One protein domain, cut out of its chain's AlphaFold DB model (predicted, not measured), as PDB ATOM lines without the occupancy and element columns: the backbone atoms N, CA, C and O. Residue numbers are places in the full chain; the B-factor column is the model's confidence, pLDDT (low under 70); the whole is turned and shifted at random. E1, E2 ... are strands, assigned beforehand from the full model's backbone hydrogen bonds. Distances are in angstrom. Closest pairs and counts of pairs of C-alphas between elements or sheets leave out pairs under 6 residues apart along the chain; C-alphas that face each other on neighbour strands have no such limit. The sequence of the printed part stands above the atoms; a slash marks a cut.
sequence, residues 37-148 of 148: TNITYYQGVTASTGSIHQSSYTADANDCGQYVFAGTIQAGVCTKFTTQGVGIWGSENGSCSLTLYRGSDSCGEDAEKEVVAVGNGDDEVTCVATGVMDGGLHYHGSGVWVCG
ATOM      1  N   THR A  37     128.845 148.170 105.926       93.00
ATOM      2  CA  THR A  37     127.958 148.508 107.045       93.00
ATOM      3  C   THR A  37     128.716 148.513 108.367       93.00
ATOM      4  O   THR A  37     129.790 147.911 108.498       93.00
ATOM      5  N   ASN A  38     128.149 149.206 109.348       93.50
ATOM      6  CA  ASN A  38     128.619 149.158 110.719       93.50
ATOM      7  C   ASN A  38     128.277 147.802 111.335       93.50
ATOM      8  O   ASN A  38     127.200 147.240 111.132       93.50
ATOM      9  N   ILE A  39     129.206 147.298 112.135       94.81
ATOM     10  CA  ILE A  39     129.020 146.094 112.931       94.81
ATOM     11  C   ILE A  39     129.429 146.389 114.369       94.81
ATOM     12  O   ILE A  39     130.418 147.077 114.633       94.81
ATOM     13  N   THR A  40     128.661 145.878 115.318       94.44
ATOM     14  CA  THR A  40     128.992 145.946 116.743       94.44
ATOM     15  C   THR A  40     129.158 144.539 117.283       94.44
ATOM     16  O   THR A  40     128.380 143.657 116.945       94.44
ATOM     17  N   TYR A  41     130.185 144.307 118.087       93.69
ATOM     18  CA  TYR A  41     130.545 142.992 118.597       93.69
ATOM     19  C   TYR A  41     130.151 142.878 120.067       93.69
ATOM     20  O   TYR A  41     130.453 143.770 120.865       93.69
ATOM     21  N   TYR A  42     129.507 141.765 120.419       92.00
ATOM     22  CA  TYR A  42     128.891 141.539 121.725       92.00
ATOM     23  C   TYR A  42     129.325 140.216 122.360       92.00
ATOM     24  O   TYR A  42     129.575 139.225 121.669       92.00
ATOM     25  N   GLN A  43     129.354 140.182 123.692       90.06
ATOM     26  CA  GLN A  43     129.494 138.964 124.495       90.06
ATOM     27  C   GLN A  43     128.247 138.719 125.339       90.06
ATOM     28  O   GLN A  43     127.557 139.662 125.719       90.06
ATOM     29  N   GLY A  44     127.987 137.450 125.670       80.50
ATOM     30  CA  GLY A  44     126.837 137.077 126.494       80.50
ATOM     31  C   GLY A  44     125.524 137.484 125.832       80.50
ATOM     32  O   GLY A  44     124.764 138.246 126.419       80.50
ATOM     33  N   VAL A  45     125.320 137.028 124.591       70.56
ATOM     34  CA  VAL A  45     124.181 137.382 123.729       70.56
ATOM     35  C   VAL A  45     122.874 137.208 124.509       70.56
ATOM     36  O   VAL A  45     122.547 136.104 124.953       70.56
ATOM     37  N   THR A  46     122.159 138.306 124.735       59.81
ATOM     38  CA  THR A  46     120.929 138.328 125.527       59.81
ATOM     39  C   THR A  46     119.743 138.107 124.607       59.81
ATOM     40  O   THR A  46     119.230 139.057 124.038       59.81
ATOM     41  N   ALA A  47     119.263 136.871 124.462       52.88
ATOM     42  CA  ALA A  47     117.957 136.653 123.841       52.88
ATOM     43  C   ALA A  47     116.873 137.250 124.760       52.88
ATOM     44  O   ALA A  47     116.375 136.574 125.664       52.88
ATOM     45  N   SER A  48     116.513 138.518 124.557       49.34
ATOM     46  CA  SER A  48     115.481 139.222 125.332       49.34
ATOM     47  C   SER A  48     114.093 138.585 125.213       49.34
ATOM     48  O   SER A  48     113.208 138.862 126.019       49.34
ATOM     49  N   THR A  49     113.915 137.641 124.285       43.00
ATOM     50  CA  THR A  49     112.678 136.882 124.054       43.00
ATOM     51  C   THR A  49     112.724 135.422 124.534       43.00
ATOM     52  O   THR A  49     111.854 134.624 124.188       43.00
ATOM     53  N   GLY A  50     113.705 135.030 125.358       37.91
ATOM     54  CA  GLY A  50     113.724 133.708 126.009       37.91
ATOM     55  C   GLY A  50     114.006 132.519 125.080       37.91
ATOM     56  O   GLY A  50     113.925 131.370 125.511       37.91
ATOM     57  N   SER A  51     114.378 132.771 123.823       39.66
ATOM     58  CA  SER A  51     114.731 131.731 122.856       39.66
ATOM     59  C   SER A  51     116.239 131.720 122.607       39.66
ATOM     60  O   SER A  51     116.728 132.255 121.623       39.66
ATOM     61  N   ILE A  52     116.983 131.032 123.476       42.69
ATOM     62  CA  ILE A  52     118.425 130.706 123.328       42.69
ATOM     63  C   ILE A  52     118.756 129.862 122.076       42.69
ATOM     64  O   ILE A  52     119.909 129.517 121.843       42.69
ATOM     65  N   HIS A  53     117.745 129.528 121.272       50.56
ATOM     66  CA  HIS A  53     117.851 128.742 120.044       50.56
ATOM     67  C   HIS A  53     117.715 129.575 118.763       50.56
ATOM     68  O   HIS A  53     117.858 129.018 117.677       50.56
ATOM     69  N   GLN A  54     117.419 130.876 118.857       57.75
ATOM     70  CA  GLN A  54     117.338 131.726 117.674       57.75
ATOM     71  C   GLN A  54     118.736 132.246 117.328       57.75
ATOM     72  O   GLN A  54     119.389 132.925 118.115       57.75
ATOM     73  N   SER A  55     119.206 131.887 116.142       65.44
ATOM     74  CA  SER A  55     120.493 132.295 115.574       65.44
ATOM     75  C   SER A  55     120.585 133.791 115.276       65.44
ATOM     76  O   SER A  55     121.689 134.337 115.215       65.44
ATOM     77  N   SER A  56     119.440 134.452 115.093       73.38
ATOM     78  CA  SER A  56     119.327 135.893 114.897       73.38
ATOM     79  C   SER A  56     117.956 136.425 115.314       73.38
ATOM     80  O   SER A  56     116.966 135.689 115.316       73.38
ATOM     81  N   TYR A  57     117.909 137.702 115.682       71.56
ATOM     82  CA  TYR A  57     116.689 138.452 115.980       71.56
ATOM     83  C   TYR A  57     116.941 139.949 115.766       71.56
ATOM     84  O   TYR A  57     118.083 140.409 115.808       71.56
ATOM     85  N   THR A  58     115.879 140.708 115.511       71.19
ATOM     86  CA  THR A  58     115.942 142.170 115.442       71.19
ATOM     87  C   THR A  58     115.722 142.745 116.836       71.19
ATOM     88  O   THR A  58     114.876 142.257 117.591       71.19
ATOM     89  N   ALA A  59     116.534 143.728 117.214       65.62
ATOM     90  CA  ALA A  59     116.484 144.328 118.540       65.62
ATOM     91  C   ALA A  59     116.953 145.781 118.504       65.62
ATOM     92  O   ALA A  59     117.611 146.215 117.555       65.62
ATOM     93  N   ASP A  60     116.676 146.514 119.582       66.88
ATOM     94  CA  ASP A  60     117.367 147.773 119.830       66.88
ATOM     95  C   ASP A  60     118.876 147.505 119.923       66.88
ATOM     96  O   ASP A  60     119.305 146.481 120.460       66.88
ATOM     97  N   ALA A  61     119.706 148.441 119.452       63.72
ATOM     98  CA  ALA A  61     121.159 148.256 119.386       63.72
ATOM     99  C   ALA A  61     121.803 147.826 120.725       63.72
ATOM    100  O   ALA A  61     122.857 147.199 120.729       63.72
ATOM    101  N   ASN A  62     121.166 148.120 121.862       65.19
ATOM    102  CA  ASN A  62     121.657 147.768 123.197       65.19
ATOM    103  C   ASN A  62     121.245 146.368 123.689       65.19
ATOM    104  O   ASN A  62     121.612 145.996 124.801       65.19
ATOM    105  N   ASP A  63     120.492 145.599 122.903       76.38
ATOM    106  CA  ASP A  63     119.884 144.333 123.334       76.38
ATOM    107  C   ASP A  63     120.492 143.089 122.650       76.38
ATOM    108  O   ASP A  63     120.046 141.958 122.837       76.38
ATOM    109  N   CYS A  64     121.582 143.270 121.895       81.94
ATOM    110  CA  CYS A  64     122.360 142.159 121.328       81.94
ATOM    111  C   CYS A  64     123.314 141.485 122.336       81.94
ATOM    112  O   CYS A  64     123.979 140.503 121.997       81.94
ATOM    113  N   GLY A  65     123.434 142.014 123.558       85.75
ATOM    114  CA  GLY A  65     124.346 141.539 124.602       85.75
ATOM    115  C   GLY A  65     125.271 142.636 125.137       85.75
ATOM    116  O   GLY A  65     125.039 143.829 124.952       85.75
ATOM    117  N   GLN A  66     126.351 142.238 125.810       89.69
ATOM    118  CA  GLN A  66     127.339 143.167 126.366       89.69
ATOM    119  C   GLN A  66     128.295 143.655 125.279       89.69
ATOM    120  O   GLN A  66     129.014 142.853 124.680       89.69
ATOM    121  N   TYR A  67     128.313 144.964 125.039       92.00
ATOM    122  CA  TYR A  67     129.203 145.607 124.071       92.00
ATOM    123  C   TYR A  67     130.680 145.271 124.332       92.00
ATOM    124  O   TYR A  67     131.149 145.341 125.469       92.00
ATOM    125  N   VAL A  68     131.429 144.966 123.269       93.56
ATOM    126  CA  VAL A  68     132.890 144.779 123.312       93.56
ATOM    127  C   VAL A  68     133.605 145.857 122.507       93.56
ATOM    128  O   VAL A  68     134.444 146.575 123.045       93.56
ATOM    129  N   PHE A  69     133.304 145.941 121.209       95.19
ATOM    130  CA  PHE A  69     133.875 146.912 120.278       95.19
ATOM    131  C   PHE A  69     132.963 147.084 119.057       95.19
ATOM    132  O   PHE A  69     132.055 146.285 118.829       95.19
ATOM    133  N   ALA A  70     133.214 148.114 118.252       94.62
ATOM    134  CA  ALA A  70     132.532 148.344 116.982       94.62
ATOM    135  C   ALA A  70     133.538 148.441 115.831       94.62
ATOM    136  O   ALA A  70     134.717 148.732 116.040       94.62
ATOM    137  N   GLY A  71     133.062 148.198 114.615       95.31
ATOM    138  CA  GLY A  71     133.853 148.288 113.399       95.31
ATOM    139  C   GLY A  71     132.980 148.394 112.156       95.31
ATOM    140  O   GLY A  71     131.787 148.688 112.225       95.31
ATOM    141  N   THR A  72     133.593 148.123 111.011       95.50
ATOM    142  CA  THR A  72     132.941 148.169 109.702       95.50
ATOM    143  C   THR A  72     133.305 146.910 108.930       95.50
ATOM    144  O   THR A  72     134.468 146.504 108.922       95.50
ATOM    145  N   ILE A  73     132.320 146.310 108.268       95.81
ATOM    146  CA  ILE A  73     132.523 145.188 107.344       95.81
ATOM    147  C   ILE A  73     132.214 145.624 105.919       95.81
ATOM    148  O   ILE A  73     131.404 146.523 105.695       95.81
ATOM    149  N   GLN A  74     132.875 144.990 104.956       95.88
ATOM    150  CA  GLN A  74     132.720 145.280 103.533       95.88
ATOM    151  C   GLN A  74     131.843 144.227 102.858       95.88
ATOM    152  O   GLN A  74     131.909 143.041 103.190       95.88
ATOM    153  N   ALA A  75     131.047 144.661 101.881       94.62
ATOM    154  CA  ALA A  75     130.205 143.776 101.094       94.62
ATOM    155  C   ALA A  75     131.048 142.735 100.344       94.62
ATOM    156  O   ALA A  75     132.030 143.072  99.684       94.62
ATOM    157  N   GLY A  76     130.660 141.463 100.435       95.88
ATOM    158  CA  GLY A  76     131.329 140.355  99.748       95.88
ATOM    159  C   GLY A  76     132.684 139.946 100.337       95.88
ATOM    160  O   GLY A  76     133.325 139.048  99.794       95.88
ATOM    161  N   VAL A  77     133.129 140.560 101.439       97.56
ATOM    162  CA  VAL A  77     134.399 140.227 102.098       97.56
ATOM    163  C   VAL A  77     134.146 139.322 103.299       97.56
ATOM    164  O   VAL A  77     133.321 139.626 104.161       97.56
ATOM    165  N   CYS A  78     134.885 138.213 103.374       98.06
ATOM    166  CA  CYS A  78     134.828 137.327 104.529       98.06
ATOM    167  C   CYS A  78     135.378 138.024 105.775       98.06
ATOM    168  O   CYS A  78     136.535 138.446 105.810       98.06
ATOM    169  N   THR A  79     134.549 138.111 106.809       97.81
ATOM    170  CA  THR A  79     134.899 138.693 108.101       97.81
ATOM    171  C   THR A  79     134.948 137.598 109.155       97.81
ATOM    172  O   THR A  79     133.957 136.911 109.385       97.81
ATOM    173  N   LYS A  80     136.090 137.451 109.831       96.94
ATOM    174  CA  LYS A  80     136.230 136.576 111.000       96.94
ATOM    175  C   LYS A  80     135.521 137.183 112.210       96.94
ATOM    176  O   LYS A  80     135.692 138.366 112.503       96.94
ATOM    177  N   PHE A  81     134.788 136.362 112.953       95.38
ATOM    178  CA  PHE A  81     134.185 136.744 114.224       95.38
ATOM    179  C   PHE A  81     135.002 136.199 115.399       95.38
ATOM    180  O   PHE A  81     135.519 135.084 115.360       95.38
ATOM    181  N   THR A  82     135.123 137.002 116.457       95.00
ATOM    182  CA  THR A  82     135.859 136.656 117.690       95.00
ATOM    183  C   THR A  82     134.989 136.770 118.945       95.00
ATOM    184  O   THR A  82     135.463 136.555 120.058       95.00
ATOM    185  N   THR A  83     133.712 137.113 118.781       94.00
ATOM    186  CA  THR A  83     132.748 137.342 119.863       94.00
ATOM    187  C   THR A  83     131.481 136.539 119.623       94.00
ATOM    188  O   THR A  83     131.168 136.210 118.480       94.00
ATOM    189  N   GLN A  84     130.745 136.239 120.693       91.56
ATOM    190  CA  GLN A  84     129.552 135.385 120.659       91.56
ATOM    191  C   GLN A  84     128.406 135.978 119.835       91.56
ATOM    192  O   GLN A  84     127.638 135.232 119.227       91.56
ATOM    193  N   GLY A  85     128.291 137.306 119.809       90.94
ATOM    194  CA  GLY A  85     127.267 138.021 119.061       90.94
ATOM    195  C   GLY A  85     127.846 139.140 118.208       90.94
ATOM    196  O   GLY A  85     128.893 139.710 118.535       90.94
ATOM    197  N   VAL A  86     127.134 139.469 117.134       93.62
ATOM    198  CA  VAL A  86     127.323 140.693 116.353       93.62
ATOM    199  C   VAL A  86     125.978 141.365 116.100       93.62
ATOM    200  O   VAL A  86     124.983 140.686 115.897       93.62
ATOM    201  N   GLY A  87     125.944 142.690 116.112       92.94
ATOM    202  CA  GLY A  87     124.818 143.501 115.663       92.94
ATOM    203  C   GLY A  87     125.182 144.158 114.344       92.94
ATOM    204  O   GLY A  87     126.199 144.851 114.269       92.94
ATOM    205  N   ILE A  88     124.383 143.912 113.314       93.00
ATOM    206  CA  ILE A  88     124.580 144.460 111.973       93.00
ATOM    207  C   ILE A  88     123.517 145.516 111.739       93.00
ATOM    208  O   ILE A  88     122.329 145.244 111.910       93.00
ATOM    209  N   TRP A  89     123.965 146.704 111.357       89.81
ATOM    210  CA  TRP A  89     123.084 147.818 111.050       89.81
ATOM    211  C   TRP A  89     122.510 147.651 109.645       89.81
ATOM    212  O   TRP A  89     123.229 147.255 108.713       89.81
ATOM    213  N   GLY A  90     121.215 147.921 109.513       85.88
ATOM    214  CA  GLY A  90     120.535 147.906 108.229       85.88
ATOM    215  C   GLY A  90     121.061 148.967 107.261       85.88
ATOM    216  O   GLY A  90     121.858 149.844 107.598       85.88
ATOM    217  N   SER A  91     120.635 148.846 106.007       83.94
ATOM    218  CA  SER A  91     120.926 149.801 104.934       83.94
ATOM    219  C   SER A  91     119.613 150.391 104.431       83.94
ATOM    220  O   SER A  91     118.605 149.689 104.359       83.94
ATOM    221  N   GLU A  92     119.624 151.666 104.043       79.25
ATOM    222  CA  GLU A  92     118.475 152.313 103.392       79.25
ATOM    223  C   GLU A  92     118.243 151.788 101.965       79.25
ATOM    224  O   GLU A  92     117.130 151.841 101.443       79.25
ATOM    225  N   ASN A  93     119.296 151.273 101.318       78.94
ATOM    226  CA  ASN A  93     119.270 150.879  99.912       78.94
ATOM    227  C   ASN A  93     119.415 149.361  99.744       78.94
ATOM    228  O   ASN A  93     120.531 148.830  99.776       78.94
ATOM    229  N   GLY A  94     118.287 148.692  99.487       79.94
ATOM    230  CA  GLY A  94     118.207 147.272  99.123       79.94
ATOM    231  C   GLY A  94     118.044 146.320 100.304       79.94
ATOM    232  O   GLY A  94     118.044 146.737 101.456       79.94
ATOM    233  N   SER A  95     117.889 145.030  99.997       88.69
ATOM    234  CA  SER A  95     117.807 143.985 101.023       88.69
ATOM    235  C   SER A  95     119.205 143.467 101.315       88.69
ATOM    236  O   SER A  95     119.917 143.050 100.399       88.69
ATOM    237  N   CYS A  96     119.596 143.463 102.583       92.75
ATOM    238  CA  CYS A  96     120.906 142.977 102.990       92.75
ATOM    239  C   CYS A  96     120.807 141.645 103.730       92.75
ATOM    240  O   CYS A  96     119.806 141.324 104.374       92.75
ATOM    241  N   SER A  97     121.863 140.847 103.647       94.94
ATOM    242  CA  SER A  97     121.972 139.598 104.387       94.94
ATOM    243  C   SER A  97     123.398 139.350 104.850       94.94
ATOM    244  O   SER A  97     124.366 139.832 104.259       94.94
ATOM    245  N   LEU A  98     123.521 138.581 105.926       96.06
ATOM    246  CA  LEU A  98     124.769 137.985 106.366       96.06
ATOM    247  C   LEU A  98     124.692 136.481 106.114       96.06
ATOM    248  O   LEU A  98     123.857 135.794 106.696       96.06
ATOM    249  N   THR A  99     125.599 135.952 105.300       96.81
ATOM    250  CA  THR A  99     125.866 134.510 105.298       96.81
ATOM    251  C   THR A  99     126.843 134.217 106.425       96.81
ATOM    252  O   THR A  99     127.996 134.637 106.360       96.81
ATOM    253  N   LEU A 100     126.377 133.539 107.467       95.50
ATOM    254  CA  LEU A 100     127.149 133.078 108.612       95.50
ATOM    255  C   LEU A 100     127.725 131.685 108.331       95.50
ATOM    256  O   LEU A 100     127.024 130.804 107.842       95.50
ATOM    257  N   TYR A 101     128.993 131.492 108.677       96.31
ATOM    258  CA  TYR A 101     129.749 130.254 108.522       96.31
ATOM    259  C   TYR A 101     130.210 129.799 109.909       96.31
ATOM    260  O   TYR A 101     131.220 130.287 110.428       96.31
ATOM    261  N   ARG A 102     129.467 128.885 110.538       92.19
ATOM    262  CA  ARG A 102     129.813 128.329 111.854       92.19
ATOM    263  C   ARG A 102     130.856 127.226 111.692       92.19
ATOM    264  O   ARG A 102     130.764 126.389 110.797       92.19
ATOM    265  N   GLY A 103     131.863 127.235 112.558       91.38
ATOM    266  CA  GLY A 103     132.989 126.300 112.503       91.38
ATOM    267  C   GLY A 103     134.109 126.701 111.537       91.38
ATOM    268  O   GLY A 103     135.083 125.965 111.425       91.38
ATOM    269  N   SER A 104     134.030 127.867 110.884       94.75
ATOM    270  CA  SER A 104     135.095 128.380 110.011       94.75
ATOM    271  C   SER A 104     135.414 129.836 110.321       94.75
ATOM    272  O   SER A 104     134.513 130.637 110.562       94.75
ATOM    273  N   ASP A 105     136.694 130.199 110.277       95.06
ATOM    274  CA  ASP A 105     137.157 131.584 110.384       95.06
ATOM    275  C   ASP A 105     137.471 132.234 109.024       95.06
ATOM    276  O   ASP A 105     137.877 133.396 108.974       95.06
ATOM    277  N   SER A 106     137.251 131.497 107.932       96.00
ATOM    278  CA  SER A 106     137.636 131.872 106.572       96.00
ATOM    279  C   SER A 106     136.509 131.682 105.551       96.00
ATOM    280  O   SER A 106     136.786 131.536 104.362       96.00
ATOM    281  N   CYS A 107     135.250 131.634 106.001       96.69
ATOM    282  CA  CYS A 107     134.073 131.409 105.157       96.69
ATOM    283  C   CYS A 107     134.195 130.152 104.272       96.69
ATOM    284  O   CYS A 107     133.805 130.149 103.102       96.69
ATOM    285  N   GLY A 108     134.789 129.093 104.833       93.69
ATOM    286  CA  GLY A 108     135.077 127.842 104.139       93.69
ATOM    287  C   GLY A 108     133.819 127.063 103.753       93.69
ATOM    288  O   GLY A 108     132.742 127.238 104.324       93.69
ATOM    289  N   GLU A 109     133.952 126.177 102.767       87.31
ATOM    290  CA  GLU A 109     132.809 125.420 102.250       87.31
ATOM    291  C   GLU A 109     132.292 124.351 103.212       87.31
ATOM    292  O   GLU A 109     131.088 124.107 103.215       87.31
ATOM    293  N   ASP A 110     133.169 123.808 104.060       91.50
ATOM    294  CA  ASP A 110     132.854 122.767 105.047       91.50
ATOM    295  C   ASP A 110     132.133 123.300 106.301       91.50
ATOM    296  O   ASP A 110     131.791 122.532 107.200       91.50
ATOM    297  N   ALA A 111     131.921 124.616 106.392       93.25
ATOM    298  CA  ALA A 111     131.217 125.241 107.504       93.25
ATOM    299  C   ALA A 111     129.708 124.966 107.455       93.25
ATOM    300  O   ALA A 111     129.111 124.852 106.381       93.25
ATOM    301  N   GLU A 112     129.061 124.978 108.619       92.88
ATOM    302  CA  GLU A 112     127.604 125.096 108.675       92.88
ATOM    303  C   GLU A 112     127.215 126.518 108.254       92.88
ATOM    304  O   GLU A 112     127.673 127.501 108.846       92.88
ATOM    305  N   LYS A 113     126.397 126.626 107.202       94.62
ATOM    306  CA  LYS A 113     126.024 127.904 106.594       94.62
ATOM    307  C   LYS A 113     124.604 128.287 106.954       94.62
ATOM    308  O   LYS A 113     123.679 127.491 106.817       94.62
ATOM    309  N   GLU A 114     124.436 129.546 107.312       93.44
ATOM    310  CA  GLU A 114     123.147 130.133 107.634       93.44
ATOM    311  C   GLU A 114     123.033 131.513 106.989       93.44
ATOM    312  O   GLU A 114     123.952 132.319 107.091       93.44
ATOM    313  N   VAL A 115     121.915 131.802 106.324       94.06
ATOM    314  CA  VAL A 115     121.657 133.134 105.761       94.06
ATOM    315  C   VAL A 115     120.715 133.881 106.691       94.06
ATOM    316  O   VAL A 115     119.562 133.493 106.861       94.06
ATOM    317  N   VAL A 116     121.213 134.969 107.262       92.25
ATOM    318  CA  VAL A 116     120.463 135.864 108.139       92.25
ATOM    319  C   VAL A 116     120.069 137.104 107.351       92.25
ATOM    320  O   VAL A 116     120.931 137.799 106.812       92.25
ATOM    321  N   ALA A 117     118.770 137.386 107.280       91.62
ATOM    322  CA  ALA A 117     118.288 138.654 106.749       91.62
ATOM    323  C   ALA A 117     118.666 139.781 107.715       91.62
ATOM    324  O   ALA A 117     118.440 139.661 108.917       91.62
ATOM    325  N   VAL A 118     119.243 140.856 107.187       90.75
ATOM    326  CA  VAL A 118     119.518 142.071 107.954       90.75
ATOM    327  C   VAL A 118     118.349 143.028 107.734       90.75
ATOM    328  O   VAL A 118     117.893 143.187 106.600       90.75
ATOM    329  N   GLY A 119     117.860 143.620 108.825       83.06
ATOM    330  CA  GLY A 119     116.793 144.619 108.829       83.06
ATOM    331  C   GLY A 119     117.048 145.774 107.858       83.06
ATOM    332  O   GLY A 119     118.184 146.032 107.445       83.06
ATOM    333  N   ASN A 120     115.971 146.452 107.473       81.06
ATOM    334  CA  ASN A 120     116.032 147.572 106.536       81.06
ATOM    335  C   ASN A 120     115.954 148.884 107.315       81.06
ATOM    336  O   ASN A 120     115.103 149.032 108.188       81.06
ATOM    337  N   GLY A 121     116.778 149.856 106.931       75.19
ATOM    338  CA  GLY A 121     116.864 151.140 107.624       75.19
ATOM    339  C   GLY A 121     118.062 151.233 108.566       75.19
ATOM    340  O   GLY A 121     118.628 150.238 109.011       75.19
ATOM    341  N   ASP A 122     118.472 152.464 108.823       73.12
ATOM    342  CA  ASP A 122     119.658 152.848 109.585       73.12
ATOM    343  C   ASP A 122     119.458 152.815 111.107       73.12
ATOM    344  O   ASP A 122     120.441 152.818 111.844       73.12
ATOM    345  N   ASP A 123     118.214 152.709 111.574       74.81
ATOM    346  CA  ASP A 123     117.869 152.626 112.999       74.81
ATOM    347  C   ASP A 123     117.646 151.183 113.502       74.81
ATOM    348  O   ASP A 123     117.445 150.966 114.698       74.81
ATOM    349  N   GLU A 124     117.678 150.180 112.615       77.75
ATOM    350  CA  GLU A 124     117.448 148.776 112.972       77.75
ATOM    351  C   GLU A 124     118.764 147.991 113.056       77.75
ATOM    352  O   GLU A 124     119.575 147.966 112.124       77.75
ATOM    353  N   VAL A 125     118.956 147.290 114.178       88.12
ATOM    354  CA  VAL A 125     120.060 146.351 114.371       88.12
ATOM    355  C   VAL A 125     119.543 144.918 114.322       88.12
ATOM    356  O   VAL A 125     118.631 144.515 115.043       88.12
ATOM    357  N   THR A 126     120.190 144.109 113.487       90.94
ATOM    358  CA  THR A 126     120.021 142.654 113.485       90.94
ATOM    359  C   THR A 126     121.100 142.021 114.348       90.94
ATOM    360  O   THR A 126     122.280 142.045 113.990       90.94
ATOM    361  N   CYS A 127     120.703 141.441 115.476       90.88
ATOM    362  CA  CYS A 127     121.585 140.676 116.342       90.88
ATOM    363  C   CYS A 127     121.754 139.260 115.778       90.88
ATOM    364  O   CYS A 127     120.775 138.582 115.467       90.88
ATOM    365  N   VAL A 128     122.994 138.791 115.671       91.19
ATOM    366  CA  VAL A 128     123.357 137.473 115.143       91.19
ATOM    367  C   VAL A 128     124.273 136.766 116.129       91.19
ATOM    368  O   VAL A 128     125.350 137.262 116.462       91.19
ATOM    369  N   ALA A 129     123.872 135.577 116.570       90.06
ATOM    370  CA  ALA A 129     124.721 134.686 117.345       90.06
ATOM    371  C   ALA A 129     125.721 134.007 116.402       90.06
ATOM    372  O   ALA A 129     125.344 133.193 115.559       90.06
ATOM    373  N   THR A 130     127.009 134.303 116.551       90.81
ATOM    374  CA  THR A 130     128.059 133.875 115.609       90.81
ATOM    375  C   THR A 130     128.456 132.407 115.780       90.81
ATOM    376  O   THR A 130     129.028 131.807 114.875       90.81
ATOM    377  N   GLY A 131     128.160 131.818 116.944       85.75
ATOM    378  CA  GLY A 131     128.642 130.489 117.340       85.75
ATOM    379  C   GLY A 131     130.078 130.491 117.872       85.75
ATOM    380  O   GLY A 131     130.582 129.440 118.258       85.75
ATOM    381  N   VAL A 132     130.731 131.654 117.929       91.12
ATOM    382  CA  VAL A 132     132.065 131.796 118.511       91.12
ATOM    383  C   VAL A 132     131.977 131.762 120.029       91.12
ATOM    384  O   VAL A 132     131.199 132.482 120.642       91.12
ATOM    385  N   MET A 133     132.840 130.967 120.646       87.06
ATOM    386  CA  MET A 133     133.064 130.921 122.089       87.06
ATOM    387  C   MET A 133     134.571 130.966 122.358       87.06
ATOM    388  O   MET A 133     135.372 130.703 121.458       87.06
ATOM    389  N   ASP A 134     134.959 131.321 123.587       86.88
ATOM    390  CA  ASP A 134     136.372 131.347 124.010       86.88
ATOM    391  C   ASP A 134     137.269 132.199 123.080       86.88
ATOM    392  O   ASP A 134     138.350 131.799 122.657       86.88
ATOM    393  N   GLY A 135     136.749 133.353 122.640       86.44
ATOM    394  CA  GLY A 135     137.462 134.281 121.749       86.44
ATOM    395  C   GLY A 135     137.756 133.747 120.340       86.44
ATOM    396  O   GLY A 135     138.500 134.382 119.595       86.44
ATOM    397  N   GLY A 136     137.197 132.593 119.964       89.06
ATOM    398  CA  GLY A 136     137.479 131.942 118.686       89.06
ATOM    399  C   GLY A 136     138.612 130.921 118.729       89.06
ATOM    400  O   GLY A 136     139.068 130.514 117.661       89.06
ATOM    401  N   LEU A 137     139.067 130.507 119.920       90.75
ATOM    402  CA  LEU A 137     140.142 129.519 120.065       90.75
ATOM    403  C   LEU A 137     139.720 128.117 119.601       90.75
ATOM    404  O   LEU A 137     140.472 127.460 118.891       90.75
ATOM    405  N   HIS A 138     138.512 127.686 119.973       89.75
ATOM    406  CA  HIS A 138     137.984 126.345 119.667       89.75
ATOM    407  C   HIS A 138     136.687 126.367 118.851       89.75
ATOM    408  O   HIS A 138     136.341 125.389 118.195       89.75
ATOM    409  N   TYR A 139     135.956 127.478 118.914       89.81
ATOM    410  CA  TYR A 139     134.668 127.647 118.258       89.81
ATOM    411  C   TYR A 139     134.774 128.816 117.300       89.81
ATOM    412  O   TYR A 139     134.881 129.966 117.721       89.81
ATOM    413  N   HIS A 140     134.799 128.506 116.012       93.12
ATOM    414  CA  HIS A 140     135.060 129.486 114.969       93.12
ATOM    415  C   HIS A 140     133.761 129.976 114.337       93.12
ATOM    416  O   HIS A 140     132.759 129.263 114.287       93.12
ATOM    417  N   GLY A 141     133.803 131.197 113.823       94.06
ATOM    418  CA  GLY A 141     132.702 131.802 113.101       94.06
ATOM    419  C   GLY A 141     133.231 132.885 112.178       94.06
ATOM    420  O   GLY A 141     134.174 133.610 112.508       94.06
ATOM    421  N   SER A 142     132.620 132.992 111.011       97.19
ATOM    422  CA  SER A 142     132.895 134.044 110.041       97.19
ATOM    423  C   SER A 142     131.633 134.371 109.262       97.19
ATOM    424  O   SER A 142     130.641 133.646 109.343       97.19
ATOM    425  N   GLY A 143     131.636 135.479 108.531       97.19
ATOM    426  CA  GLY A 143     130.481 135.864 107.742       97.19
ATOM    427  C   GLY A 143     130.805 136.741 106.549       97.19
ATOM    428  O   GLY A 143     131.798 137.468 106.541       97.19
ATOM    429  N   VAL A 144     129.936 136.666 105.545       97.88
ATOM    430  CA  VAL A 144     129.953 137.528 104.362       97.88
ATOM    431  C   VAL A 144     128.649 138.305 104.333       97.88
ATOM    432  O   VAL A 144     127.573 137.712 104.252       97.88
ATOM    433  N   TRP A 145     128.748 139.626 104.411       96.81
ATOM    434  CA  TRP A 145     127.600 140.517 104.292       96.81
ATOM    435  C   TRP A 145     127.458 141.000 102.851       96.81
ATOM    436  O   TRP A 145     128.462 141.285 102.199       96.81
ATOM    437  N   VAL A 146     126.235 141.067 102.336       94.56
ATOM    438  CA  VAL A 146     125.926 141.521 100.971       94.56
ATOM    439  C   VAL A 146     124.578 142.235 100.941       94.56
ATOM    440  O   VAL A 146     123.709 141.940 101.756       94.56
ATOM    441  N   CYS A 147     124.391 143.127  99.969       91.94
ATOM    442  CA  CYS A 147     123.112 143.779  99.684       91.94
ATOM    443  C   CYS A 147     122.785 143.680  98.190       91.94
ATOM    444  O   CYS A 147     123.704 143.682  97.361       91.94
ATOM    445  N   GLY A 148     121.494 143.604  97.858       87.69
ATOM    446  CA  GLY A 148     120.983 143.471  96.491       87.69
ATOM    447  C   GLY A 148     119.487 143.724  96.363       87.69
ATOM    448  O   GLY A 148     118.823 144.011  97.386       87.69
TER     449      GLY A 148
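This is residues 37 to 148 of the 148 residues of an uncharacterized protein of Zasmidium cellare ATCC 36951 (UniProt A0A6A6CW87). Two strongly twisted sheets stand face to face as a sandwich, with E2, E8, E5, E1 and E3 in one layer and E4, E9, E6 and E7 in the other. The strands of the one sheet cross those of the other at 29 degrees, and the edges come near each other at both sides, E3 by E4 and E2 by E7. The printed part has 112 residues, with nine named strands in order E1 to E9 and no named helix; the class is all strand, though under half of the residues, 55, are in named elements. The sheets, in the orders E2 - E8 - E5 - E1 - E3 and E4 - E9 - E6 - E7, are antiparallel throughout. The whole is compact, with a radius of gyration of the C-alphas of 12.6 A and spans of 35 by 30 by 24 A.

Start at E1, residues 37 to 43, an inner strand between E3, residues 66 to 74, and E5, residues 85 to 89. Look for N 39 and O 71, 2.9 A apart, towards E3, and N 87 and O 40, 2.8 A, towards E5. Beyond E5 comes E8, residues 125 to 129, with N 128 and O 86 at 2.8 A, then the edge strand E2, residues 56 to 59, with N 127 and O 57 at 2.8 A. In the other sheet E4, residues 78 to 81, is an edge strand beside E9, residues 141 to 147, with N 79 and O 143 at 2.8 A. E6, residues 96 to 102, follows, with N 99 and O 144 at 2.8 A. E6 and E7, residues 112 to 118, form a hairpin, with N 100 and O 114 at 2.7 A. Between the sheets, the closest C-alphas of E7 and E8 are those of Val 118 and Thr 126, 5.6 A apart.

Find C-alpha 37 at (127.958, 148.508, 107.045); E1 runs 19.9 A from there to C-alpha 43. E3, the longest strand at 23.6 A, bends by 60 degrees at residue 69. E6 measures 19.3 A and E7 18.8 A. E9 runs 20.4 A to C-alpha 147 at (123.112, 143.779, 99.684).

The C-alphas farthest apart, those of Asn 93 and His 138, are 36.6 A from each other. The printed part has no cut. The links E1 to E2 and E8 to E9 are long. The mean pLDDT of the printed part is 85.6; look for values under 70 at residues 46 to 55 and 59 to 62 of the model.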